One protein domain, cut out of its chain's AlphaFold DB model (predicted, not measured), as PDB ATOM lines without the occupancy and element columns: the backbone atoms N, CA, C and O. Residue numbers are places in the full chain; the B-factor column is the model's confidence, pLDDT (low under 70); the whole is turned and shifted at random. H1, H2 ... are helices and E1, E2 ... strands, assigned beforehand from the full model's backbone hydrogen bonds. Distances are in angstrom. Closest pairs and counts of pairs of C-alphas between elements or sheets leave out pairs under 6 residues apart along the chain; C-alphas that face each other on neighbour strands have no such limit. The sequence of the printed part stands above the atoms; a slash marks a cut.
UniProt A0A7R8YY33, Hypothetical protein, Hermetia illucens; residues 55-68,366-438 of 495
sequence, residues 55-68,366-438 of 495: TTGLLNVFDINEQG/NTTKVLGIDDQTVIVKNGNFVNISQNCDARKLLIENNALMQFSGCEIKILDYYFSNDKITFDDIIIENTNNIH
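What this domain is: This is residues 55 to 68 and 366 to 438 of the 495 residues of the protein "Hypothetical protein" of Hermetia illucens (UniProt A0A7R8YY33). Two four-stranded antiparallel sheets stand face to face as a sandwich, their strands at only 14 degrees to each other, and a free tail, residues 425 to 438 with helix H1, sticks out from this body. The sheets run E1, E6, E3, E2 and E5, E4, E7, E8. The printed part has 87 residues, with eight named strands, E1 to E8, and then one named helix, H1; the class is mixed, helices and strands. The whole is loose, with a radius of gyration of the C-alphas of 16.0 A and spans of 56 by 28 by 21 A; the body without the tail spans 37 by 22 by 21 A.

Where its parts are: E1, residues 58 to 63, begins at C-alpha 58 (113.690, 117.691, 162.535) and is 16.9 A long. E2 is residues 369 to 372, E3 377 to 381, 13.3 A, E4 386 to 390, 12.7 A, and E5 397 to 399. E6, residues 403 to 408, is 16.7 A; E7 is 411 to 414 and E8 417 to 420. H1, residues 426 to 438, 17.9 A, ends at C-alpha 438 (98.172, 116.761, 130.759).

How they stand to each other: E1 and E6 are antiparallel at 169 degrees, with N 60 and O 406 2.8 A apart. E6 and E3 pair through N 405 and O 378, 2.8 A, and the hairpin E2 and E3 through N 371 and O 379, 2.8 A. In the other sheet, the hairpin E4 and E5 has N 386 and O 399 at 2.9 A, E4 and E7 have N 413 and O 389 at 2.7 A, and the hairpin E7 and E8 has N 412 and O 419 at 2.9 A. Between the sheets, the closest C-alphas of E2 and E8, Val 370 and Tyr 417, are 7.4 A apart. H1 is not on either sheet; its O i to N i+4 pairs are all within hydrogen-bond range.

The domain as a whole: The C-alphas farthest apart, Gln 67 and His 438, are 58.1 A apart. Residues 69 to 365 are cut out, with 17.0 A between C-alphas 68 and 366. Of the links printed whole, none is long. Residue 55 and residues 422 to 438 have pLDDT under 70.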
ATOM      1  N   THR A  55     113.833 123.018 153.724       61.09
ATOM      2  CA  THR A  55     113.002 122.414 154.758       61.09
ATOM      3  C   THR A  55     113.961 121.777 155.748       61.09
ATOM      4  O   THR A  55     114.594 120.770 155.443       61.09
ATOM      5  N   THR A  56     114.171 122.418 156.897       75.81
ATOM      6  CA  THR A  56     115.072 121.886 157.912       75.81
ATOM      7  C   THR A  56     114.411 120.648 158.485       75.81
ATOM      8  O   THR A  56     113.372 120.764 159.142       75.81
ATOM      9  N   GLY A  57     114.983 119.478 158.209       85.75
ATOM     10  CA  GLY A  57     114.555 118.248 158.852       85.75
ATOM     11  C   GLY A  57     114.615 118.391 160.373       85.75
ATOM     12  O   GLY A  57     115.453 119.108 160.920       85.75
ATOM     13  N   LEU A  58     113.703 117.728 161.073       91.44
ATOM     14  CA  LEU A  58     113.690 117.691 162.535       91.44
ATOM     15  C   LEU A  58     114.068 116.284 162.982       91.44
ATOM     16  O   LEU A  58     113.542 115.321 162.436       91.44
ATOM     17  N   LEU A  59     114.937 116.172 163.989       94.56
ATOM     18  CA  LEU A  59     115.265 114.910 164.653       94.56
ATOM     19  C   LEU A  59     115.293 115.114 166.170       94.56
ATOM     20  O   LEU A  59     116.145 115.819 166.711       94.56
ATOM     21  N   ASN A  60     114.375 114.460 166.869       95.81
ATOM     22  CA  ASN A  60     114.326 114.409 168.323       95.81
ATOM     23  C   ASN A  60     114.734 113.014 168.787       95.81
ATOM     24  O   ASN A  60     114.265 112.019 168.242       95.81
ATOM     25  N   VAL A  61     115.598 112.944 169.797       96.00
ATOM     26  CA  VAL A  61     116.073 111.689 170.385       96.00
ATOM     27  C   VAL A  61     115.790 111.725 171.879       96.00
ATOM     28  O   VAL A  61     116.154 112.688 172.552       96.00
ATOM     29  N   PHE A  62     115.145 110.679 172.382       96.62
ATOM     30  CA  PHE A  62     114.760 110.527 173.776       96.62
ATOM     31  C   PHE A  62     115.300 109.203 174.313       96.62
ATOM     32  O   PHE A  62     115.002 108.144 173.759       96.62
ATOM     33  N   ASP A  63     116.058 109.244 175.404       95.94
ATOM     34  CA  ASP A  63     116.513 108.029 176.078       95.94
ATOM     35  C   ASP A  63     115.346 107.337 176.799       95.94
ATOM     36  O   ASP A  63     114.537 107.983 177.471       95.94
ATOM     37  N   ILE A  64     115.265 106.009 176.682       95.50
ATOM     38  CA  ILE A  64     114.216 105.199 177.312       95.50
ATOM     39  C   ILE A  64     114.800 104.453 178.517       95.50
ATOM     40  O   ILE A  64     115.535 103.473 178.367       95.50
ATOM     41  N   ASN A  65     114.403 104.873 179.718       92.56
ATOM     42  CA  ASN A  65     114.842 104.289 180.989       92.56
ATOM     43  C   ASN A  65     113.720 103.471 181.654       92.56
ATOM     44  O   ASN A  65     113.255 103.807 182.742       92.56
ATOM     45  N   GLU A  66     113.280 102.394 180.998       91.38
ATOM     46  CA  GLU A  66     112.176 101.548 181.473       91.38
ATOM     47  C   GLU A  66     112.648 100.301 182.225       91.38
ATOM     48  O   GLU A  66     113.531  99.578 181.766       91.38
ATOM     49  N   GLN A  67     112.017 100.008 183.368       92.50
ATOM     50  CA  GLN A  67     112.387  98.857 184.209       92.50
ATOM     51  C   GLN A  67     111.508  97.627 184.026       92.50
ATOM     52  O   GLN A  67     111.953  96.502 184.272       92.50
ATOM     53  N   GLY A  68     110.279  97.826 183.546       94.06
ATOM     54  CA  GLY A  68     109.288  96.764 183.381       94.06
ATOM     55  C   GLY A  68     109.581  95.782 182.243       94.06
ATOM     56  O   GLY A  68     108.863  94.796 182.108       94.06
ATOM     57  N   ASN A 366     120.646  90.445 173.982       93.75
ATOM     58  CA  ASN A 366     122.097  90.668 174.007       93.75
ATOM     59  C   ASN A 366     122.601  91.557 172.862       93.75
ATOM     60  O   ASN A 366     123.708  92.081 172.953       93.75
ATOM     61  N   THR A 367     121.817  91.720 171.797       95.75
ATOM     62  CA  THR A 367     122.202  92.464 170.593       95.75
ATOM     63  C   THR A 367     121.444  93.781 170.502       95.75
ATOM     64  O   THR A 367     120.346  93.915 171.045       95.75
ATOM     65  N   THR A 368     122.022  94.756 169.808       96.69
ATOM     66  CA  THR A 368     121.293  95.964 169.421       96.69
ATOM     67  C   THR A 368     120.220  95.598 168.399       96.69
ATOM     68  O   THR A 368     120.475  94.812 167.485       96.69
ATOM     69  N   LYS A 369     119.017  96.160 168.541       97.06
ATOM     70  CA  LYS A 369     117.923  95.979 167.578       97.06
ATOM     71  C   LYS A 369     117.317  97.330 167.224       97.06
ATOM     72  O   LYS A 369     117.019  98.109 168.122       97.06
ATOM     73  N   VAL A 370     117.110  97.583 165.938       96.81
ATOM     74  CA  VAL A 370     116.430  98.784 165.439       96.81
ATOM     75  C   VAL A 370     115.024  98.389 164.993       96.81
ATOM     76  O   VAL A 370     114.842  97.348 164.361       96.81
ATOM     77  N   LEU A 371     114.025  99.181 165.367       96.38
ATOM     78  CA  LEU A 371     112.616  98.955 165.059       96.38
ATOM     79  C   LEU A 371     111.999 100.247 164.526       96.38
ATOM     80  O   LEU A 371     111.963 101.238 165.250       96.38
ATOM     81  N   GLY A 372     111.487 100.226 163.297       94.50
ATOM     82  CA  GLY A 372     110.571 101.265 162.819       94.50
ATOM     83  C   GLY A 372     109.184 101.030 163.408       94.50
ATOM     84  O   GLY A 372     108.666  99.917 163.308       94.50
ATOM     85  N   ILE A 373     108.627 102.043 164.064       93.06
ATOM     86  CA  ILE A 373     107.278 102.000 164.644       93.06
ATOM     87  C   ILE A 373     106.262 102.531 163.640       93.06
ATOM     88  O   ILE A 373     105.242 101.893 163.388       93.06
ATOM     89  N   ASP A 374     106.588 103.668 163.046       89.94
ATOM     90  CA  ASP A 374     105.880 104.301 161.944       89.94
ATOM     91  C   ASP A 374     106.906 105.047 161.079       89.94
ATOM     92  O   ASP A 374     108.115 104.957 161.318       89.94
ATOM     93  N   ASP A 375     106.430 105.780 160.076       88.00
ATOM     94  CA  ASP A 375     107.288 106.498 159.132       88.00
ATOM     95  C   ASP A 375     108.150 107.578 159.810       88.00
ATOM     96  O   ASP A 375     109.126 108.037 159.229       88.00
ATOM     97  N   GLN A 376     107.817 107.996 161.034       92.00
ATOM     98  CA  GLN A 376     108.458 109.113 161.735       92.00
ATOM     99  C   GLN A 376     109.156 108.680 163.022       92.00
ATOM    100  O   GLN A 376     109.918 109.459 163.586       92.00
ATOM    101  N   THR A 377     108.900 107.466 163.508       94.31
ATOM    102  CA  THR A 377     109.312 107.012 164.835       94.31
ATOM    103  C   THR A 377     110.136 105.736 164.743       94.31
ATOM    104  O   THR A 377     109.671 104.698 164.271       94.31
ATOM    105  N   VAL A 378     111.358 105.782 165.269       96.81
ATOM    106  CA  VAL A 378     112.277 104.639 165.325       96.81
ATOM    107  C   VAL A 378     112.724 104.397 166.755       96.81
ATOM    108  O   VAL A 378     113.029 105.325 167.496       96.81
ATOM    109  N   ILE A 379     112.810 103.130 167.141       97.56
ATOM    110  CA  ILE A 379     113.344 102.704 168.428       97.56
ATOM    111  C   ILE A 379     114.640 101.936 168.212       97.56
ATOM    112  O   ILE A 379     114.696 100.977 167.439       97.56
ATOM    113  N   VAL A 380     115.674 102.314 168.955       97.75
ATOM    114  CA  VAL A 380     116.897 101.526 169.119       97.75
ATOM    115  C   VAL A 380     116.831 100.858 170.481       97.75
ATOM    116  O   VAL A 380     116.646 101.522 171.494       97.75
ATOM    117  N   LYS A 381     116.975  99.537 170.507       97.38
ATOM    118  CA  LYS A 381     117.036  98.722 171.721       97.38
ATOM    119  C   LYS A 381     118.471  98.325 171.998       97.38
ATOM    120  O   LYS A 381     119.130  97.822 171.084       97.38
ATOM    121  N   ASN A 382     118.902  98.454 173.253       95.50
ATOM    122  CA  ASN A 382     120.223  98.028 173.714       95.50
ATOM    123  C   ASN A 382     121.330  98.532 172.764       95.50
ATOM    124  O   ASN A 382     122.119  97.746 172.228       95.50
ATOM    125  N   GLY A 383     121.315  99.838 172.471       93.88
ATOM    126  CA  GLY A 383     122.389 100.500 171.740       93.88
ATOM    127  C   GLY A 383     123.725 100.259 172.437       93.88
ATOM    128  O   GLY A 383     123.785 100.156 173.654       93.88
ATOM    129  N   ASN A 384     124.796 100.097 171.671       93.62
ATOM    130  CA  ASN A 384     126.151  99.985 172.198       93.62
ATOM    131  C   ASN A 384     127.041 100.931 171.397       93.62
ATOM    132  O   ASN A 384     127.781 100.491 170.518       93.62
ATOM    133  N   PHE A 385     126.880 102.232 171.652       94.69
ATOM    134  CA  PHE A 385     127.544 103.315 170.922       94.69
ATOM    135  C   PHE A 385     127.235 103.273 169.414       94.69
ATOM    136  O   PHE A 385     128.125 103.251 168.563       94.69
ATOM    137  N   VAL A 386     125.945 103.223 169.072       95.38
ATOM    138  CA  VAL A 386     125.482 103.175 167.678       95.38
ATOM    139  C   VAL A 386     125.553 104.570 167.066       95.38
ATOM    140  O   VAL A 386     124.886 105.485 167.544       95.38
ATOM    141  N   ASN A 387     126.331 104.721 165.993       96.06
ATOM    142  CA  ASN A 387     126.381 105.955 165.210       96.06
ATOM    143  C   ASN A 387     125.137 106.087 164.324       96.06
ATOM    144  O   ASN A 387     124.792 105.153 163.596       96.06
ATOM    145  N   ILE A 388     124.519 107.266 164.341       95.94
ATOM    146  CA  ILE A 388     123.408 107.615 163.451       95.94
ATOM    147  C   ILE A 388     123.941 108.515 162.335       95.94
ATOM    148  O   ILE A 388     124.532 109.561 162.601       95.94
ATOM    149  N   SER A 389     123.719 108.114 161.083       95.88
ATOM    150  CA  SER A 389     123.975 108.948 159.907       95.88
ATOM    151  C   SER A 389     122.659 109.570 159.462       95.88
ATOM    152  O   SER A 389     121.714 108.841 159.193       95.88
ATOM    153  N   GLN A 390     122.579 110.895 159.392       94.19
ATOM    154  CA  GLN A 390     121.324 111.611 159.149       94.19
ATOM    155  C   GLN A 390     121.566 112.931 158.417       94.19
ATOM    156  O   GLN A 390     122.668 113.478 158.502       94.19
ATOM    157  N   ASN A 391     120.556 113.419 157.696       93.44
ATOM    158  CA  ASN A 391     120.575 114.718 157.008       93.44
ATOM    159  C   ASN A 391     119.569 115.731 157.601       93.44
ATOM    160  O   ASN A 391     119.333 116.776 157.000       93.44
ATOM    161  N   CYS A 392     118.986 115.440 158.769       90.81
ATOM    162  CA  CYS A 392     118.036 116.312 159.459       90.81
ATOM    163  C   CYS A 392     118.731 117.557 160.036       90.81
ATOM    164  O   CYS A 392     118.242 118.672 159.890       90.81
ATOM    165  N   ASP A 393     119.885 117.379 160.687       90.56
ATOM    166  CA  ASP A 393     120.675 118.458 161.281       90.56
ATOM    167  C   ASP A 393     122.188 118.149 161.303       90.56
ATOM    168  O   ASP A 393     122.643 117.096 160.863       90.56
ATOM    169  N   ALA A 394     123.003 119.082 161.808       91.75
ATOM    170  CA  ALA A 394     124.463 118.942 161.834       91.75
ATOM    171  C   ALA A 394     125.012 118.111 163.018       91.75
ATOM    172  O   ALA A 394     126.233 117.974 163.160       91.75
ATOM    173  N   ARG A 395     124.156 117.595 163.915       94.25
ATOM    174  CA  ARG A 395     124.600 116.887 165.123       94.25
ATOM    175  C   ARG A 395     125.065 115.476 164.778       94.25
ATOM    176  O   ARG A 395     124.398 114.724 164.071       94.25
ATOM    177  N   LYS A 396     126.198 115.082 165.363       93.44
ATOM    178  CA  LYS A 396     126.626 113.681 165.412       93.44
ATOM    179  C   LYS A 396     126.008 113.040 166.645       93.44
ATOM    180  O   LYS A 396     126.277 113.484 167.758       93.44
ATOM    181  N   LEU A 397     125.174 112.030 166.434       94.81
ATOM    182  CA  LEU A 397     124.435 111.361 167.497       94.81
ATOM    183  C   LEU A 397     124.981 109.949 167.702       94.81
ATOM    184  O   LEU A 397     125.214 109.213 166.738       94.81
ATOM    185  N   LEU A 398     125.172 109.598 168.971       95.62
ATOM    186  CA  LEU A 398     125.663 108.306 169.425       95.62
ATOM    187  C   LEU A 398     124.665 107.744 170.437       95.62
ATOM    188  O   LEU A 398     124.379 108.398 171.435       95.62
ATOM    189  N   ILE A 399     124.124 106.554 170.174       95.62
ATOM    190  CA  ILE A 399     123.128 105.920 171.050       95.62
ATOM    191  C   ILE A 399     123.789 104.853 171.919       95.62
ATOM    192  O   ILE A 399     124.296 103.849 171.410       95.62
ATOM    193  N   GLU A 400     123.755 105.062 173.234       92.81
ATOM    194  CA  GLU A 400     124.411 104.197 174.225       92.81
ATOM    195  C   GLU A 400     123.476 103.187 174.898       92.81
ATOM    196  O   GLU A 400     123.960 102.229 175.483       92.81
ATOM    197  N   ASN A 401     122.154 103.385 174.835       95.00
ATOM    198  CA  ASN A 401     121.158 102.528 175.488       95.00
ATOM    199  C   ASN A 401     119.911 102.369 174.601       95.00
ATOM    200  O   ASN A 401     120.016 102.267 173.376       95.00
ATOM    201  N   ASN A 402     118.724 102.286 175.203       97.31
ATOM    202  CA  ASN A 402     117.475 102.348 174.463       97.31
ATOM    203  C   ASN A 402     117.158 103.806 174.127       97.31
ATOM    204  O   ASN A 402     117.206 104.655 175.014       97.31
ATOM    205  N   ALA A 403     116.775 104.078 172.886       97.62
ATOM    206  CA  ALA A 403     116.375 105.412 172.463       97.62
ATOM    207  C   ALA A 403     115.132 105.355 171.577       97.62
ATOM    208  O   ALA A 403     115.006 104.465 170.732       97.62
ATOM    209  N   LEU A 404     114.241 106.325 171.762       97.00
ATOM    210  CA  LEU A 404     113.143 106.647 170.862       97.00
ATOM    211  C   LEU A 404     113.539 107.870 170.045       97.00
ATOM    212  O   LEU A 404     113.927 108.897 170.595       97.00
ATOM    213  N   MET A 405     113.430 107.763 168.732       96.56
ATOM    214  CA  MET A 405     113.744 108.831 167.800       96.56
ATOM    215  C   MET A 405     112.497 109.204 167.025       96.56
ATOM    216  O   MET A 405     111.803 108.322 166.530       96.56
ATOM    217  N   GLN A 406     112.241 110.502 166.916       95.25
ATOM    218  CA  GLN A 406     111.180 111.069 166.093       95.25
ATOM    219  C   GLN A 406     111.799 111.998 165.059       95.25
ATOM    220  O   GLN A 406     112.572 112.882 165.430       95.25
ATOM    221  N   PHE A 407     111.476 111.808 163.784       94.25
ATOM    222  CA  PHE A 407     112.068 112.575 162.696       94.25
ATOM    223  C   PHE A 407     111.060 112.935 161.599       94.25
ATOM    224  O   PHE A 407     110.081 112.228 161.361       94.25
ATOM    225  N   SER A 408     111.280 114.064 160.926       92.25
ATOM    226  CA  SER A 408     110.394 114.545 159.858       92.25
ATOM    227  C   SER A 408     111.152 115.339 158.802       92.25
ATOM    228  O   SER A 408     111.936 116.218 159.172       92.25
ATOM    229  N   GLY A 409     110.859 115.089 157.519       89.19
ATOM    230  CA  GLY A 409     111.471 115.809 156.394       89.19
ATOM    231  C   GLY A 409     112.971 115.548 156.262       89.19
ATOM    232  O   GLY A 409     113.731 116.479 156.004       89.19
ATOM    233  N   CYS A 410     113.397 114.324 156.570       91.19
ATOM    234  CA  CYS A 410     114.785 113.904 156.489       91.19
ATOM    235  C   CYS A 410     114.921 112.377 156.462       91.19
ATOM    236  O   CYS A 410     113.964 111.624 156.674       91.19
ATOM    237  N   GLU A 411     116.155 111.943 156.242       93.69
ATOM    238  CA  GLU A 411     116.603 110.567 156.160       93.69
ATOM    239  C   GLU A 411     117.508 110.239 157.350       93.69
ATOM    240  O   GLU A 411     118.425 110.993 157.701       93.69
ATOM    241  N   ILE A 412     117.287 109.068 157.943       95.25
ATOM    242  CA  ILE A 412     118.120 108.524 159.009       95.25
ATOM    243  C   ILE A 412     118.584 107.111 158.644       95.25
ATOM    244  O   ILE A 412     117.818 106.257 158.199       95.25
ATOM    245  N   LYS A 413     119.868 106.845 158.868       96.62
ATOM    246  CA  LYS A 413     120.503 105.540 158.706       96.62
ATOM    247  C   LYS A 413     121.121 105.100 160.025       96.62
ATOM    248  O   LYS A 413     121.955 105.801 160.604       96.62
ATOM    249  N   ILE A 414     120.725 103.916 160.480       96.56
ATOM    250  CA  ILE A 414     121.145 103.318 161.748       96.56
ATOM    251  C   ILE A 414     121.558 101.879 161.456       96.56
ATOM    252  O   ILE A 414     120.712 101.043 161.137       96.56
ATOM    253  N   LEU A 415     122.853 101.578 161.575       95.12
ATOM    254  CA  LEU A 415     123.417 100.301 161.114       95.12
ATOM    255  C   LEU A 415     123.061 100.068 159.626       95.12
ATOM    256  O   LEU A 415     123.365 100.913 158.780       95.12
ATOM    257  N   ASP A 416     122.387  98.957 159.329       94.75
ATOM    258  CA  ASP A 416     121.929  98.578 157.988       94.75
ATOM    259  C   ASP A 416     120.489  99.035 157.687       94.75
ATOM    260  O   ASP A 416     119.973  98.773 156.602       94.75
ATOM    261  N   TYR A 417     119.830  99.718 158.627       95.81
ATOM    262  CA  TYR A 417     118.467 100.218 158.458       95.81
ATOM    263  C   TYR A 417     118.473 101.653 157.953       95.81
ATOM    264  O   TYR A 417     119.262 102.484 158.407       95.81
ATOM    265  N   TYR A 418     117.555 101.939 157.040       94.62
ATOM    266  CA  TYR A 418     117.362 103.247 156.441       94.62
ATOM    267  C   TYR A 418     115.887 103.625 156.536       94.62
ATOM    268  O   TYR A 418     115.021 102.816 156.201       94.62
ATOM    269  N   PHE A 419     115.623 104.838 157.004       94.19
ATOM    270  CA  PHE A 419     114.287 105.393 157.141       94.19
ATOM    271  C   PHE A 419     114.273 106.776 156.493       94.19
ATOM    272  O   PHE A 419     115.166 107.583 156.747       94.19
ATOM    273  N   SER A 420     113.268 107.043 155.665       90.25
ATOM    274  CA  SER A 420     113.018 108.356 155.074       90.25
ATOM    275  C   SER A 420     111.540 108.685 155.235       90.25
ATOM    276  O   SER A 420     110.683 107.814 155.086       90.25
ATOM    277  N   ASN A 421     111.272 109.942 155.562       83.12
ATOM    278  CA  ASN A 421     109.936 110.519 155.637       83.12
ATOM    279  C   ASN A 421     109.929 111.852 154.893       83.12
ATOM    280  O   ASN A 421     109.536 112.903 155.415       83.12
ATOM    281  N   ASP A 422     110.414 111.798 153.658       67.56
ATOM    282  CA  ASP A 422     110.106 112.814 152.670       67.56
ATOM    283  C   ASP A 422     108.620 112.665 152.356       67.56
ATOM    284  O   ASP A 422     108.199 111.792 151.597       67.56
ATOM    285  N   LYS A 423     107.791 113.459 153.041       58.06
ATOM    286  CA  LYS A 423     106.362 113.519 152.747       58.06
ATOM    287  C   LYS A 423     106.210 113.915 151.283       58.06
ATOM    288  O   LYS A 423     106.328 115.092 150.966       58.06
ATOM    289  N   ILE A 424     105.872 112.953 150.428       54.53
ATOM    290  CA  ILE A 424     105.121 113.250 149.213       54.53
ATOM    291  C   ILE A 424     103.808 113.841 149.722       54.53
ATOM    292  O   ILE A 424     102.985 113.154 150.335       54.53
ATOM    293  N   THR A 425     103.659 115.152 149.599       53.16
ATOM    294  CA  THR A 425     102.436 115.827 150.011       53.16
ATOM    295  C   THR A 425     101.308 115.453 149.050       53.16
ATOM    296  O   THR A 425     101.534 115.027 147.918       53.16
ATOM    297  N   PHE A 426     100.057 115.591 149.491       47.69
ATOM    298  CA  PHE A 426      98.915 115.394 148.595       47.69
ATOM    299  C   PHE A 426      98.994 116.327 147.378       47.69
ATOM    300  O   PHE A 426      98.594 115.936 146.287       47.69
ATOM    301  N   ASP A 427      99.582 117.512 147.553       53.25
ATOM    302  CA  ASP A 427      99.850 118.448 146.467       53.25
ATOM    303  C   ASP A 427     100.857 117.877 145.463       53.25
ATOM    304  O   ASP A 427     100.621 117.988 144.267       53.25
ATOM    305  N   ASP A 428     101.897 117.168 145.910       47.88
ATOM    306  CA  ASP A 428     102.838 116.481 145.014       47.88
ATOM    307  C   ASP A 428     102.141 115.370 144.210       47.88
ATOM    308  O   ASP A 428     102.350 115.259 143.003       47.88
ATOM    309  N   ILE A 429     101.231 114.612 144.838       56.19
ATOM    310  CA  ILE A 429     100.415 113.583 144.162       56.19
ATOM    311  C   ILE A 429      99.432 114.218 143.168       56.19
ATOM    312  O   ILE A 429      99.223 113.684 142.075       56.19
ATOM    313  N   ILE A 430      98.803 115.345 143.522       55.91
ATOM    314  CA  ILE A 430      97.933 116.093 142.607       55.91
ATOM    315  C   ILE A 430      98.757 116.619 141.436       55.91
ATOM    316  O   ILE A 430      98.326 116.462 140.299       55.91
ATOM    317  N   ILE A 431      99.912 117.235 141.682       60.66
ATOM    318  CA  ILE A 431     100.778 117.809 140.649       60.66
ATOM    319  C   ILE A 431     101.260 116.708 139.707       60.66
ATOM    320  O   ILE A 431     101.139 116.851 138.491       60.66
ATOM    321  N   GLU A 432     101.723 115.580 140.240       61.06
ATOM    322  CA  GLU A 432     102.155 114.431 139.446       61.06
ATOM    323  C   GLU A 432     101.001 113.858 138.610       61.06
ATOM    324  O   GLU A 432     101.149 113.652 137.405       61.06
ATOM    325  N   ASN A 433      99.810 113.694 139.195       58.00
ATOM    326  CA  ASN A 433      98.632 113.247 138.452       58.00
ATOM    327  C   ASN A 433      98.150 114.271 137.420       58.00
ATOM    328  O   ASN A 433      97.724 113.879 136.338       58.00
ATOM    329  N   THR A 434      98.237 115.568 137.711       66.50
ATOM    330  CA  THR A 434      97.860 116.642 136.779       66.50
ATOM    331  C   THR A 434      98.819 116.670 135.596       66.50
ATOM    332  O   THR A 434      98.374 116.749 134.455       66.50
ATOM    333  N   ASN A 435     100.120 116.496 135.842       61.50
ATOM    334  CA  ASN A 435     101.130 116.355 134.796       61.50
ATOM    335  C   ASN A 435     100.894 115.090 133.959       61.50
ATOM    336  O   ASN A 435     100.957 115.135 132.733       61.50
ATOM    337  N   ASN A 436     100.549 113.968 134.596       62.16
ATOM    338  CA  ASN A 436     100.214 112.728 133.897       62.16
ATOM    339  C   ASN A 436      98.953 112.873 133.029       62.16
ATOM    340  O   ASN A 436      98.946 112.415 131.887       62.16
ATOM    341  N   ILE A 437      97.908 113.541 133.528       66.25
ATOM    342  CA  ILE A 437      96.687 113.838 132.764       66.25
ATOM    343  C   ILE A 437      97.007 114.767 131.590       66.25
ATOM    344  O   ILE A 437      96.601 114.473 130.468       66.25
ATOM    345  N   HIS A 438      97.786 115.828 131.813       61.53
ATOM    346  CA  HIS A 438      98.172 116.761 130.759       61.53
ATOM    347  C   HIS A 438      98.968 116.062 129.645       61.53
ATOM    348  O   HIS A 438      98.675 116.260 128.466       61.53
TER     349      HIS A 438